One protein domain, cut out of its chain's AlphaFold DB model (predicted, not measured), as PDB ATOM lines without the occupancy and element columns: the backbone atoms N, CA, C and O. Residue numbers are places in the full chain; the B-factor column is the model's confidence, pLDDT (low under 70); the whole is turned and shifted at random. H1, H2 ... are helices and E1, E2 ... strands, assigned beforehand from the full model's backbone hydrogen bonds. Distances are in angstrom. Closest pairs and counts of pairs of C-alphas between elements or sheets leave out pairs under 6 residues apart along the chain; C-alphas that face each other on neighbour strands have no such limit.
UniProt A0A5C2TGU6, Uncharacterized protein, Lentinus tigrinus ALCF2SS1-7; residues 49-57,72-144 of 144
ATOM      1  N   HIS A  49      25.934 -36.902   6.270       89.50
ATOM      2  CA  HIS A  49      25.636 -37.134   4.866       89.50
ATOM      3  C   HIS A  49      26.869 -37.670   4.146       89.50
ATOM      4  O   HIS A  49      27.944 -37.068   4.186       89.50
ATOM      5  N   LEU A  50      26.703 -38.791   3.454       89.12
ATOM      6  CA  LEU A  50      27.743 -39.415   2.652       89.12
ATOM      7  C   LEU A  50      27.262 -39.543   1.211       89.12
ATOM      8  O   LEU A  50      26.224 -40.152   0.964       89.12
ATOM      9  N   THR A  51      28.012 -38.998   0.261       89.25
ATOM     10  CA  THR A  51      27.677 -39.090  -1.162       89.25
ATOM     11  C   THR A  51      28.797 -39.772  -1.934       89.25
ATOM     12  O   THR A  51      29.957 -39.382  -1.832       89.25
ATOM     13  N   PHE A  52      28.446 -40.775  -2.733       86.94
ATOM     14  CA  PHE A  52      29.327 -41.413  -3.702       86.94
ATOM     15  C   PHE A  52      28.915 -40.967  -5.102       86.94
ATOM     16  O   PHE A  52      27.868 -41.376  -5.605       86.94
ATOM     17  N   ASN A  53      29.741 -40.136  -5.728       81.88
ATOM     18  CA  ASN A  53      29.543 -39.673  -7.092       81.88
ATOM     19  C   ASN A  53      30.107 -40.718  -8.055       81.88
ATOM     20  O   ASN A  53      31.321 -40.820  -8.224       81.88
ATOM     21  N   LEU A  54      29.235 -41.501  -8.678       79.06
ATOM     22  CA  LEU A  54      29.575 -42.576  -9.601       79.06
ATOM     23  C   LEU A  54      29.644 -42.026 -11.032       79.06
ATOM     24  O   LEU A  54      28.622 -41.640 -11.595       79.06
ATOM     25  N   TRP A  55      30.837 -42.030 -11.630       67.81
ATOM     26  CA  TRP A  55      31.069 -41.624 -13.022       67.81
ATOM     27  C   TRP A  55      31.800 -42.739 -13.775       67.81
ATOM     28  O   TRP A  55      32.798 -43.265 -13.284       67.81
ATOM     29  N   SER A  56      31.354 -43.067 -14.990       51.81
ATOM     30  CA  SER A  56      32.046 -44.020 -15.865       51.81
ATOM     31  C   SER A  56      32.699 -43.250 -17.000       51.81
ATOM     32  O   SER A  56      32.009 -42.647 -17.818       51.81
ATOM     33  N   LYS A  57      34.033 -43.269 -17.062       45.59
ATOM     34  CA  LYS A  57      34.739 -42.955 -18.305       45.59
ATOM     35  C   LYS A  57      34.721 -44.213 -19.160       45.59
ATOM     36  O   LYS A  57      35.340 -45.211 -18.800       45.59
ATOM     37  N   PRO A  72      25.551 -45.559 -18.790       44.31
ATOM     38  CA  PRO A  72      25.166 -45.781 -17.402       44.31
ATOM     39  C   PRO A  72      26.229 -46.623 -16.694       44.31
ATOM     40  O   PRO A  72      26.587 -47.701 -17.168       44.31
ATOM     41  N   VAL A  73      26.736 -46.121 -15.567       54.72
ATOM     42  CA  VAL A  73      27.770 -46.790 -14.771       54.72
ATOM     43  C   VAL A  73      27.289 -48.191 -14.388       54.72
ATOM     44  O   VAL A  73      26.357 -48.343 -13.595       54.72
ATOM     45  N   THR A  74      27.943 -49.230 -14.906       53.81
ATOM     46  CA  THR A  74      27.935 -50.537 -14.251       53.81
ATOM     47  C   THR A  74      28.813 -50.412 -13.021       53.81
ATOM     48  O   THR A  74      30.031 -50.317 -13.122       53.81
ATOM     49  N   MET A  75      28.179 -50.332 -11.859       61.78
ATOM     50  CA  MET A  75      28.874 -50.381 -10.585       61.78
ATOM     51  C   MET A  75      29.441 -51.791 -10.407       61.78
ATOM     52  O   MET A  75      28.681 -52.740 -10.199       61.78
ATOM     53  N   GLU A  76      30.759 -51.935 -10.553       60.59
ATOM     54  CA  GLU A  76      31.444 -53.168 -10.173       60.59
ATOM     55  C   GLU A  76      31.302 -53.382  -8.662       60.59
ATOM     56  O   GLU A  76      31.315 -52.437  -7.865       60.59
ATOM     57  N   ASP A  77      31.075 -54.634  -8.277       63.97
ATOM     58  CA  ASP A  77      30.655 -54.997  -6.929       63.97
ATOM     59  C   ASP A  77      31.817 -55.301  -5.973       63.97
ATOM     60  O   ASP A  77      31.564 -55.480  -4.780       63.97
ATOM     61  N   ASP A  78      33.055 -55.374  -6.481       67.00
ATOM     62  CA  ASP A  78      34.223 -55.828  -5.722       67.00
ATOM     63  C   ASP A  78      34.559 -54.841  -4.598       67.00
ATOM     64  O   ASP A  78      35.026 -53.720  -4.818       67.00
ATOM     65  N   GLY A  79      34.308 -55.270  -3.361       71.44
ATOM     66  CA  GLY A  79      34.649 -54.524  -2.162       71.44
ATOM     67  C   GLY A  79      33.592 -53.533  -1.687       71.44
ATOM     68  O   GLY A  79      33.853 -52.869  -0.683       71.44
ATOM     69  N   LEU A  80      32.411 -53.437  -2.321       82.56
ATOM     70  CA  LEU A  80      31.335 -52.586  -1.788       82.56
ATOM     71  C   LEU A  80      30.920 -53.055  -0.389       82.56
ATOM     72  O   LEU A  80      30.716 -52.231   0.499       82.56
ATOM     73  N   GLU A  81      30.847 -54.370  -0.174       84.56
ATOM     74  CA  GLU A  81      30.517 -54.966   1.125       84.56
ATOM     75  C   GLU A  81      31.448 -54.528   2.268       84.56
ATOM     76  O   GLU A  81      31.059 -54.596   3.427       84.56
ATOM     77  N   VAL A  82      32.651 -54.022   1.973       85.56
ATOM     78  CA  VAL A  82      33.579 -53.509   2.996       85.56
ATOM     79  C   VAL A  82      33.045 -52.227   3.645       85.56
ATOM     80  O   VAL A  82      33.325 -51.964   4.815       85.56
ATOM     81  N   LEU A  83      32.228 -51.444   2.929       86.12
ATOM     82  CA  LEU A  83      31.580 -50.266   3.507       86.12
ATOM     83  C   LEU A  83      30.544 -50.635   4.570       86.12
ATOM     84  O   LEU A  83      30.302 -49.838   5.470       86.12
ATOM     85  N   GLU A  84      29.951 -51.825   4.496       88.12
ATOM     86  CA  GLU A  84      28.864 -52.255   5.378       88.12
ATOM     87  C   GLU A  84      29.276 -52.194   6.853       88.12
ATOM     88  O   GLU A  84      28.554 -51.630   7.676       88.12
ATOM     89  N   GLU A  85      30.468 -52.702   7.176       86.31
ATOM     90  CA  GLU A  85      31.016 -52.685   8.536       86.31
ATOM     91  C   GLU A  85      31.350 -51.260   9.000       86.31
ATOM     92  O   GLU A  85      31.081 -50.887  10.142       86.31
ATOM     93  N   ILE A  86      31.892 -50.430   8.106       85.56
ATOM     94  CA  ILE A  86      32.320 -49.061   8.428       85.56
ATOM     95  C   ILE A  86      31.113 -48.158   8.694       85.56
ATOM     96  O   ILE A  86      31.122 -47.375   9.643       85.56
ATOM     97  N   LEU A  87      30.070 -48.281   7.871       86.00
ATOM     98  CA  LEU A  87      28.839 -47.494   7.970       86.00
ATOM     99  C   LEU A  87      27.915 -47.965   9.109       86.00
ATOM    100  O   LEU A  87      26.988 -47.245   9.482       86.00
ATOM    101  N   GLN A  88      28.146 -49.157   9.659       82.81
ATOM    102  CA  GLN A  88      27.463 -49.650  10.861       82.81
ATOM    103  C   GLN A  88      28.227 -49.389  12.152       82.81
ATOM    104  O   GLN A  88      27.609 -49.328  13.213       82.81
ATOM    105  N   GLY A  89      29.552 -49.275  12.076       79.31
ATOM    106  CA  GLY A  89      30.379 -48.970  13.235       79.31
ATOM    107  C   GLY A  89      30.159 -47.550  13.758       79.31
ATOM    108  O   GLY A  89      29.357 -46.775  13.232       79.31
ATOM    109  N   ASP A  90      30.952 -47.178  14.760       70.19
ATOM    110  CA  ASP A  90      30.871 -45.877  15.445       70.19
ATOM    111  C   ASP A  90      30.906 -44.671  14.489       70.19
ATOM    112  O   ASP A  90      30.360 -43.617  14.791       70.19
ATOM    113  N   ARG A  91      31.513 -44.833  13.307       68.44
ATOM    114  CA  ARG A  91      31.624 -43.788  12.277       68.44
ATOM    115  C   ARG A  91      30.345 -43.558  11.479       68.44
ATOM    116  O   ARG A  91      30.196 -42.499  10.882       68.44
ATOM    117  N   GLY A  92      29.463 -44.550  11.411       70.62
ATOM    118  CA  GLY A  92      28.242 -44.488  10.615       70.62
ATOM    119  C   GLY A  92      26.956 -44.468  11.434       70.62
ATOM    120  O   GLY A  92      25.881 -44.315  10.851       70.62
ATOM    121  N   GLY A  93      27.039 -44.577  12.763       73.94
ATOM    122  CA  GLY A  93      25.885 -44.469  13.662       73.94
ATOM    123  C   GLY A  93      25.121 -43.150  13.504       73.94
ATOM    124  O   GLY A  93      23.894 -43.161  13.482       73.94
ATOM    125  N   ASP A  94      25.844 -42.055  13.265       81.25
ATOM    126  CA  ASP A  94      25.280 -40.708  13.089       81.25
ATOM    127  C   ASP A  94      24.873 -40.390  11.634       81.25
ATOM    128  O   ASP A  94      24.412 -39.287  11.348       81.25
ATOM    129  N   LEU A  95      25.026 -41.335  10.691       86.88
ATOM    130  CA  LEU A  95      24.622 -41.110   9.299       86.88
ATOM    131  C   LEU A  95      23.098 -40.978   9.171       86.88
ATOM    132  O   LEU A  95      22.334 -41.894   9.490       86.88
ATOM    133  N   GLU A  96      22.677 -39.859   8.599       90.25
ATOM    134  CA  GLU A  96      21.297 -39.549   8.235       90.25
ATOM    135  C   GLU A  96      21.013 -39.892   6.764       90.25
ATOM    136  O   GLU A  96      19.881 -40.227   6.419       90.25
ATOM    137  N   SER A  97      22.025 -39.843   5.885       91.06
ATOM    138  CA  SER A  97      21.863 -40.194   4.468       91.06
ATOM    139  C   SER A  97      23.122 -40.775   3.821       91.06
ATOM    140  O   SER A  97      24.224 -40.253   4.005       91.06
ATOM    141  N   VAL A  98      22.934 -41.775   2.960       90.94
ATOM    142  CA  VAL A  98      23.948 -42.316   2.049       90.94
ATOM    143  C   VAL A  98      23.419 -42.236   0.619       90.94
ATOM    144  O   VAL A  98      22.487 -42.943   0.245       90.94
ATOM    145  N   THR A  99      24.008 -41.370  -0.194       91.88
ATOM    146  CA  THR A  99      23.548 -41.091  -1.554       91.88
ATOM    147  C   THR A  99      24.529 -41.631  -2.578       91.88
ATOM    148  O   THR A  99      25.710 -41.306  -2.552       91.88
ATOM    149  N   PHE A 100      24.028 -42.414  -3.526       88.50
ATOM    150  CA  PHE A 100      24.759 -42.808  -4.723       88.50
ATOM    151  C   PHE A 100      24.296 -41.904  -5.863       88.50
ATOM    152  O   PHE A 100      23.199 -42.066  -6.404       88.50
ATOM    153  N   ALA A 101      25.107 -40.899  -6.168       86.31
ATOM    154  CA  ALA A 101      24.850 -39.930  -7.217       86.31
ATOM    155  C   ALA A 101      25.435 -40.445  -8.530       86.31
ATOM    156  O   ALA A 101      26.644 -40.608  -8.659       86.31
ATOM    157  N   VAL A 102      24.575 -40.756  -9.493       80.12
ATOM    158  CA  VAL A 102      24.973 -41.358 -10.766       80.12
ATOM    159  C   VAL A 102      25.112 -40.263 -11.808       80.12
ATOM    160  O   VAL A 102      24.116 -39.644 -12.179       80.12
ATOM    161  N   GLY A 103      26.335 -40.042 -12.281       73.56
ATOM    162  CA  GLY A 103      26.611 -39.144 -13.393       73.56
ATOM    163  C   GLY A 103      26.245 -39.789 -14.728       73.56
ATOM    164  O   GLY A 103      26.682 -40.908 -15.013       73.56
ATOM    165  N   GLY A 104      25.486 -39.087 -15.568       62.88
ATOM    166  CA  GLY A 104      25.213 -39.532 -16.936       62.88
ATOM    167  C   GLY A 104      24.757 -38.411 -17.868       62.88
ATOM    168  O   GLY A 104      24.457 -37.301 -17.430       62.88
ATOM    169  N   LEU A 105      24.767 -38.683 -19.174       54.97
ATOM    170  CA  LEU A 105      24.500 -37.675 -20.206       54.97
ATOM    171  C   LEU A 105      23.015 -37.309 -20.328       54.97
ATOM    172  O   LEU A 105      22.129 -38.064 -19.940       54.97
ATOM    173  N   ILE A 106      22.764 -36.159 -20.962       58.94
ATOM    174  CA  ILE A 106      21.440 -35.556 -21.212       58.94
ATOM    175  C   ILE A 106      20.541 -36.456 -22.087       58.94
ATOM    176  O   ILE A 106      19.323 -36.319 -22.094       58.94
ATOM    177  N   ASN A 107      21.127 -37.403 -22.824       63.25
ATOM    178  CA  ASN A 107      20.436 -38.166 -23.867       63.25
ATOM    179  C   ASN A 107      19.731 -39.442 -23.372       63.25
ATOM    180  O   ASN A 107      19.263 -40.223 -24.198       63.25
ATOM    181  N   HIS A 108      19.654 -39.677 -22.060       70.00
ATOM    182  CA  HIS A 108      18.941 -40.833 -21.516       70.00
ATOM    183  C   HIS A 108      17.453 -40.543 -21.321       70.00
ATOM    184  O   HIS A 108      17.061 -39.515 -20.770       70.00
ATOM    185  N   SER A 109      16.613 -41.488 -21.732       76.00
ATOM    186  CA  SER A 109      15.184 -41.463 -21.430       76.00
ATOM    187  C   SER A 109      14.928 -41.641 -19.930       76.00
ATOM    188  O   SER A 109      15.703 -42.279 -19.213       76.00
ATOM    189  N   GLU A 110      13.786 -41.142 -19.448       80.31
ATOM    190  CA  GLU A 110      13.356 -41.338 -18.053       80.31
ATOM    191  C   GLU A 110      13.329 -42.822 -17.657       80.31
ATOM    192  O   GLU A 110      13.663 -43.174 -16.526       80.31
ATOM    193  N   PHE A 111      12.979 -43.698 -18.604       80.00
ATOM    194  CA  PHE A 111      12.966 -45.143 -18.405       80.00
ATOM    195  C   PHE A 111      14.373 -45.707 -18.166       80.00
ATOM    196  O   PHE A 111      14.569 -46.470 -17.224       80.00
ATOM    197  N   GLU A 112      15.362 -45.310 -18.969       77.31
ATOM    198  CA  GLU A 112      16.753 -45.758 -18.803       77.31
ATOM    199  C   GLU A 112      17.356 -45.264 -17.487       77.31
ATOM    200  O   GLU A 112      18.058 -46.014 -16.805       77.31
ATOM    201  N   ILE A 113      17.038 -44.025 -17.095       80.31
ATOM    202  CA  ILE A 113      17.451 -43.463 -15.805       80.31
ATOM    203  C   ILE A 113      16.814 -44.253 -14.656       80.31
ATOM    204  O   ILE A 113      17.501 -44.612 -13.698       80.31
ATOM    205  N   ALA A 114      15.510 -44.535 -14.730       82.94
ATOM    206  CA  ALA A 114      14.803 -45.293 -13.701       82.94
ATOM    207  C   ALA A 114      15.339 -46.728 -13.573       82.94
ATOM    208  O   ALA A 114      15.577 -47.191 -12.456       82.94
ATOM    209  N   ASP A 115      15.590 -47.404 -14.697       82.06
ATOM    210  CA  ASP A 115      16.173 -48.747 -14.721       82.06
ATOM    211  C   ASP A 115      17.589 -48.754 -14.123       82.06
ATOM    212  O   ASP A 115      17.903 -49.570 -13.254       82.06
ATOM    213  N   ALA A 116      18.436 -47.787 -14.489       79.00
ATOM    214  CA  ALA A 116      19.772 -47.649 -13.912       79.00
ATOM    215  C   ALA A 116      19.728 -47.418 -12.392       79.00
ATOM    216  O   ALA A 116      20.425 -48.116 -11.647       79.00
ATOM    217  N   LYS A 117      18.870 -46.502 -11.919       84.31
ATOM    218  CA  LYS A 117      18.662 -46.260 -10.482       84.31
ATOM    219  C   LYS A 117      18.205 -47.522  -9.759       84.31
ATOM    220  O   LYS A 117      18.742 -47.831  -8.699       84.31
ATOM    221  N   ALA A 118      17.253 -48.262 -10.328       84.94
ATOM    222  CA  ALA A 118      16.731 -49.489  -9.734       84.94
ATOM    223  C   ALA A 118      17.805 -50.584  -9.634       84.94
ATOM    224  O   ALA A 118      17.922 -51.233  -8.594       84.94
ATOM    225  N   ARG A 119      18.634 -50.755 -10.673       82.69
ATOM    226  CA  ARG A 119      19.751 -51.717 -10.658       82.69
ATOM    227  C   ARG A 119      20.789 -51.376  -9.591       82.69
ATOM    228  O   ARG A 119      21.206 -52.266  -8.851       82.69
ATOM    229  N   ILE A 120      21.175 -50.103  -9.481       84.19
ATOM    230  CA  ILE A 120      22.137 -49.642  -8.468       84.19
ATOM    231  C   ILE A 120      21.542 -49.787  -7.070       84.19
ATOM    232  O   ILE A 120      22.191 -50.346  -6.190       84.19
ATOM    233  N   LEU A 121      20.290 -49.368  -6.872       87.69
ATOM    234  CA  LEU A 121      19.607 -49.522  -5.593       87.69
ATOM    235  C   LEU A 121      19.543 -50.997  -5.177       87.69
ATOM    236  O   LEU A 121      19.882 -51.320  -4.043       87.69
ATOM    237  N   GLY A 122      19.181 -51.899  -6.094       86.31
ATOM    238  CA  GLY A 122      19.143 -53.337  -5.827       86.31
ATOM    239  C   GLY A 122      20.519 -53.926  -5.494       86.31
ATOM    240  O   GLY A 122      20.635 -54.751  -4.586       86.31
ATOM    241  N   LEU A 123      21.578 -53.483  -6.180       86.38
ATOM    242  CA  LEU A 123      22.952 -53.879  -5.861       86.38
ATOM    243  C   LEU A 123      23.349 -53.419  -4.455       86.38
ATOM    244  O   LEU A 123      23.823 -54.230  -3.660       86.38
ATOM    245  N   VAL A 124      23.122 -52.140  -4.151       88.25
ATOM    246  CA  VAL A 124      23.454 -51.528  -2.864       88.25
ATOM    247  C   VAL A 124      22.675 -52.194  -1.734       88.25
ATOM    248  O   VAL A 124      23.276 -52.575  -0.742       88.25
ATOM    249  N   GLN A 125      21.371 -52.431  -1.889       89.50
ATOM    250  CA  GLN A 125      20.563 -53.118  -0.873       89.50
ATOM    251  C   GLN A 125      21.035 -54.551  -0.606       89.50
ATOM    252  O   GLN A 125      20.971 -55.022   0.527       89.50
ATOM    253  N   ARG A 126      21.520 -55.254  -1.635       89.00
ATOM    254  CA  ARG A 126      22.050 -56.616  -1.488       89.00
ATOM    255  C   ARG A 126      23.405 -56.640  -0.781       89.00
ATOM    256  O   ARG A 126      23.685 -57.582  -0.046       89.00
ATOM    257  N   LYS A 127      24.259 -55.658  -1.060       88.12
ATOM    258  CA  LYS A 127      25.640 -55.596  -0.562       88.12
ATOM    259  C   LYS A 127      25.764 -54.866   0.772       88.12
ATOM    260  O   LYS A 127      26.663 -55.193   1.536       88.12
ATOM    261  N   LEU A 128      24.853 -53.933   1.040       90.75
ATOM    262  CA  LEU A 128      24.782 -53.128   2.254       90.75
ATOM    263  C   LEU A 128      23.446 -53.326   3.010       90.75
ATOM    264  O   LEU A 128      22.683 -52.368   3.189       90.75
ATOM    265  N   PRO A 129      23.070 -54.566   3.376       90.00
ATOM    266  CA  PRO A 129      21.718 -54.884   3.836       90.00
ATOM    267  C   PRO A 129      21.305 -54.169   5.130       90.00
ATOM    268  O   PRO A 129      20.154 -53.747   5.249       90.00
ATOM    269  N   ASN A 130      22.199 -54.007   6.101       89.56
ATOM    270  CA  ASN A 130      21.878 -53.382   7.383       89.56
ATOM    271  C   ASN A 130      21.842 -51.857   7.251       89.56
ATOM    272  O   ASN A 130      20.989 -51.204   7.854       89.56
ATOM    273  N   VAL A 131      22.709 -51.273   6.416       87.81
ATOM    274  CA  VAL A 131      22.612 -49.843   6.087       87.81
ATOM    275  C   VAL A 131      21.313 -49.569   5.324       87.81
ATOM    276  O   VAL A 131      20.625 -48.588   5.609       87.81
ATOM    277  N   ALA A 132      20.912 -50.464   4.417       88.12
ATOM    278  CA  ALA A 132      19.645 -50.359   3.699       88.12
ATOM    279  C   ALA A 132      18.423 -50.440   4.630       88.12
ATOM    280  O   ALA A 132      17.467 -49.686   4.439       88.12
ATOM    281  N   GLN A 133      18.458 -51.287   5.666       89.19
ATOM    282  CA  GLN A 133      17.386 -51.389   6.669       89.19
ATOM    283  C   GLN A 133      17.143 -50.082   7.435       89.19
ATOM    284  O   GLN A 133      16.027 -49.846   7.895       89.19
ATOM    285  N   ARG A 134      18.152 -49.207   7.541       89.44
ATOM    286  CA  ARG A 134      18.003 -47.879   8.158       89.44
ATOM    287  C   ARG A 134      17.188 -46.910   7.298       89.44
ATOM    288  O   ARG A 134      16.800 -45.858   7.791       89.44
ATOM    289  N   GLY A 135      16.948 -47.226   6.024       89.12
ATOM    290  CA  GLY A 135      16.179 -46.373   5.112       89.12
ATOM    291  C   GLY A 135      16.896 -45.086   4.692       89.12
ATOM    292  O   GLY A 135      16.255 -44.185   4.165       89.12
ATOM    293  N   ILE A 136      18.211 -44.997   4.911       90.75
ATOM    294  CA  ILE A 136      19.015 -43.794   4.636       90.75
ATOM    295  C   ILE A 136      19.672 -43.804   3.248       90.75
ATOM    296  O   ILE A 136      20.340 -42.844   2.878       90.75
ATOM    297  N   ILE A 137      19.522 -44.895   2.489       92.25
ATOM    298  CA  ILE A 137      20.139 -45.059   1.169       92.25
ATOM    299  C   ILE A 137      19.258 -44.433   0.089       92.25
ATOM    300  O   ILE A 137      18.081 -44.774  -0.036       92.25
ATOM    301  N   SER A 138      19.847 -43.587  -0.753       92.50
ATOM    302  CA  SER A 138      19.198 -43.029  -1.939       92.50
ATOM    303  C   SER A 138      20.086 -43.148  -3.177       92.50
ATOM    304  O   SER A 138      21.312 -43.124  -3.091       92.50
ATOM    305  N   VAL A 139      19.460 -43.285  -4.349       89.44
ATOM    306  CA  VAL A 139      20.147 -43.248  -5.647       89.44
ATOM    307  C   VAL A 139      19.556 -42.109  -6.462       89.44
ATOM    308  O   VAL A 139      18.356 -42.101  -6.757       89.44
ATOM    309  N   ILE A 140      20.390 -41.142  -6.822       88.44
ATOM    310  CA  ILE A 140      19.990 -39.975  -7.610       88.44
ATOM    311  C   ILE A 140      20.728 -39.970  -8.943       88.44
ATOM    312  O   ILE A 140      21.759 -40.615  -9.097       88.44
ATOM    313  N   TRP A 141      20.160 -39.272  -9.920       83.06
ATOM    314  CA  TRP A 141      20.806 -39.063 -11.211       83.06
ATOM    315  C   TRP A 141      21.256 -37.617 -11.266       83.06
ATOM    316  O   TRP A 141      20.427 -36.722 -11.110       83.06
ATOM    317  N   GLU A 142      22.551 -37.417 -11.451       74.31
ATOM    318  CA  GLU A 142      23.177 -36.116 -11.631       74.31
ATOM    319  C   GLU A 142      23.559 -35.995 -13.112       74.31
ATOM    320  O   GLU A 142      24.646 -36.372 -13.541       74.31
ATOM    321  N   GLY A 143      22.608 -35.527 -13.916       60.22
ATOM    322  CA  GLY A 143      22.859 -35.005 -15.260       60.22
ATOM    323  C   GLY A 143      22.606 -33.494 -15.254       60.22
ATOM    324  O   GLY A 143      21.914 -33.023 -14.346       60.22
ATOM    325  N   PRO A 144      23.178 -32.726 -16.198       45.91
ATOM    326  CA  PRO A 144      22.835 -31.314 -16.335       45.91
ATOM    327  C   PRO A 144      21.363 -31.107 -16.713       45.91
ATOM    328  O   PRO A 144      20.782 -31.999 -17.374       45.91
TER     329      PRO A 144
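AT A GLANCE: This is residues 49 to 57 and 72 to 144 of the 144 residues of an uncharacterized protein of Lentinus tigrinus ALCF2SS1-7 (UniProt A0A5C2TGU6). A narrow, twisted sheet of three parallel strands has the long helix H2 slanting over its edge strand E3 on one face, and its other face is bare. Two short helices, H1 and H3, touch each other near the last residues of H2. The printed part has 82 residues, with three named helices and three named strands in the order E1 H1 E2 H2 H3 E3; the sheet order is E1 E2 E3, and the class is mixed. The whole is compact, with a radius of gyration of the C-alphas of 13.0 A, and elongated, spanning 41 by 23 by 22 A.

HOW THE PARTS SIT: E1, residues 49 to 54, is parallel to E2, residues 97 to 103, at 20 degrees, with N 52 and O 99 within hydrogen-bond range at 2.8 A. H1, residues 82 to 88, is not on the sheet. E2 is parallel to E3, residues 137 to 142, at 28 degrees, with N 102 and O 140 within range at 2.8 A. H2, residues 110 to 127, is on the sheet at a height of 8.7 A, two layers with the helix on one face; it lies over E3, slantwise to the strands at 33 degrees on the local plane, and their closest C-alphas, Lys 117 and Val 139, are 5.9 A apart. H3, residues 129 to 133, touches H1, closest at the C-alphas of Glu 84 and Val 131, 6.7 A. E2, H2, H3 and E3 form a strand-helix-strand unit, parallel neighbour strands joined through helices, with a right-handed crossover. Each O i to N i+4 pair is within hydrogen-bond range in H2 and H3, and 2 of 3 in H1.

IN THESE COORDINATES: E1 begins at C-alpha 49 (25.636, -37.134, 4.866). E2 is 18.5 A long, H2 25.7 A. E3 ends at C-alpha 142 (23.177, -36.116, -11.631).

THE WHOLE: Residues 58 to 71 are not printed; C-alphas 57 and 72 are 10.0 A apart across the cut. Of the links that are printed whole, none is long. Confidence is under 70 at residues 55 to 57, 72 to 78, 91, 104 to 107 and 143 to 144.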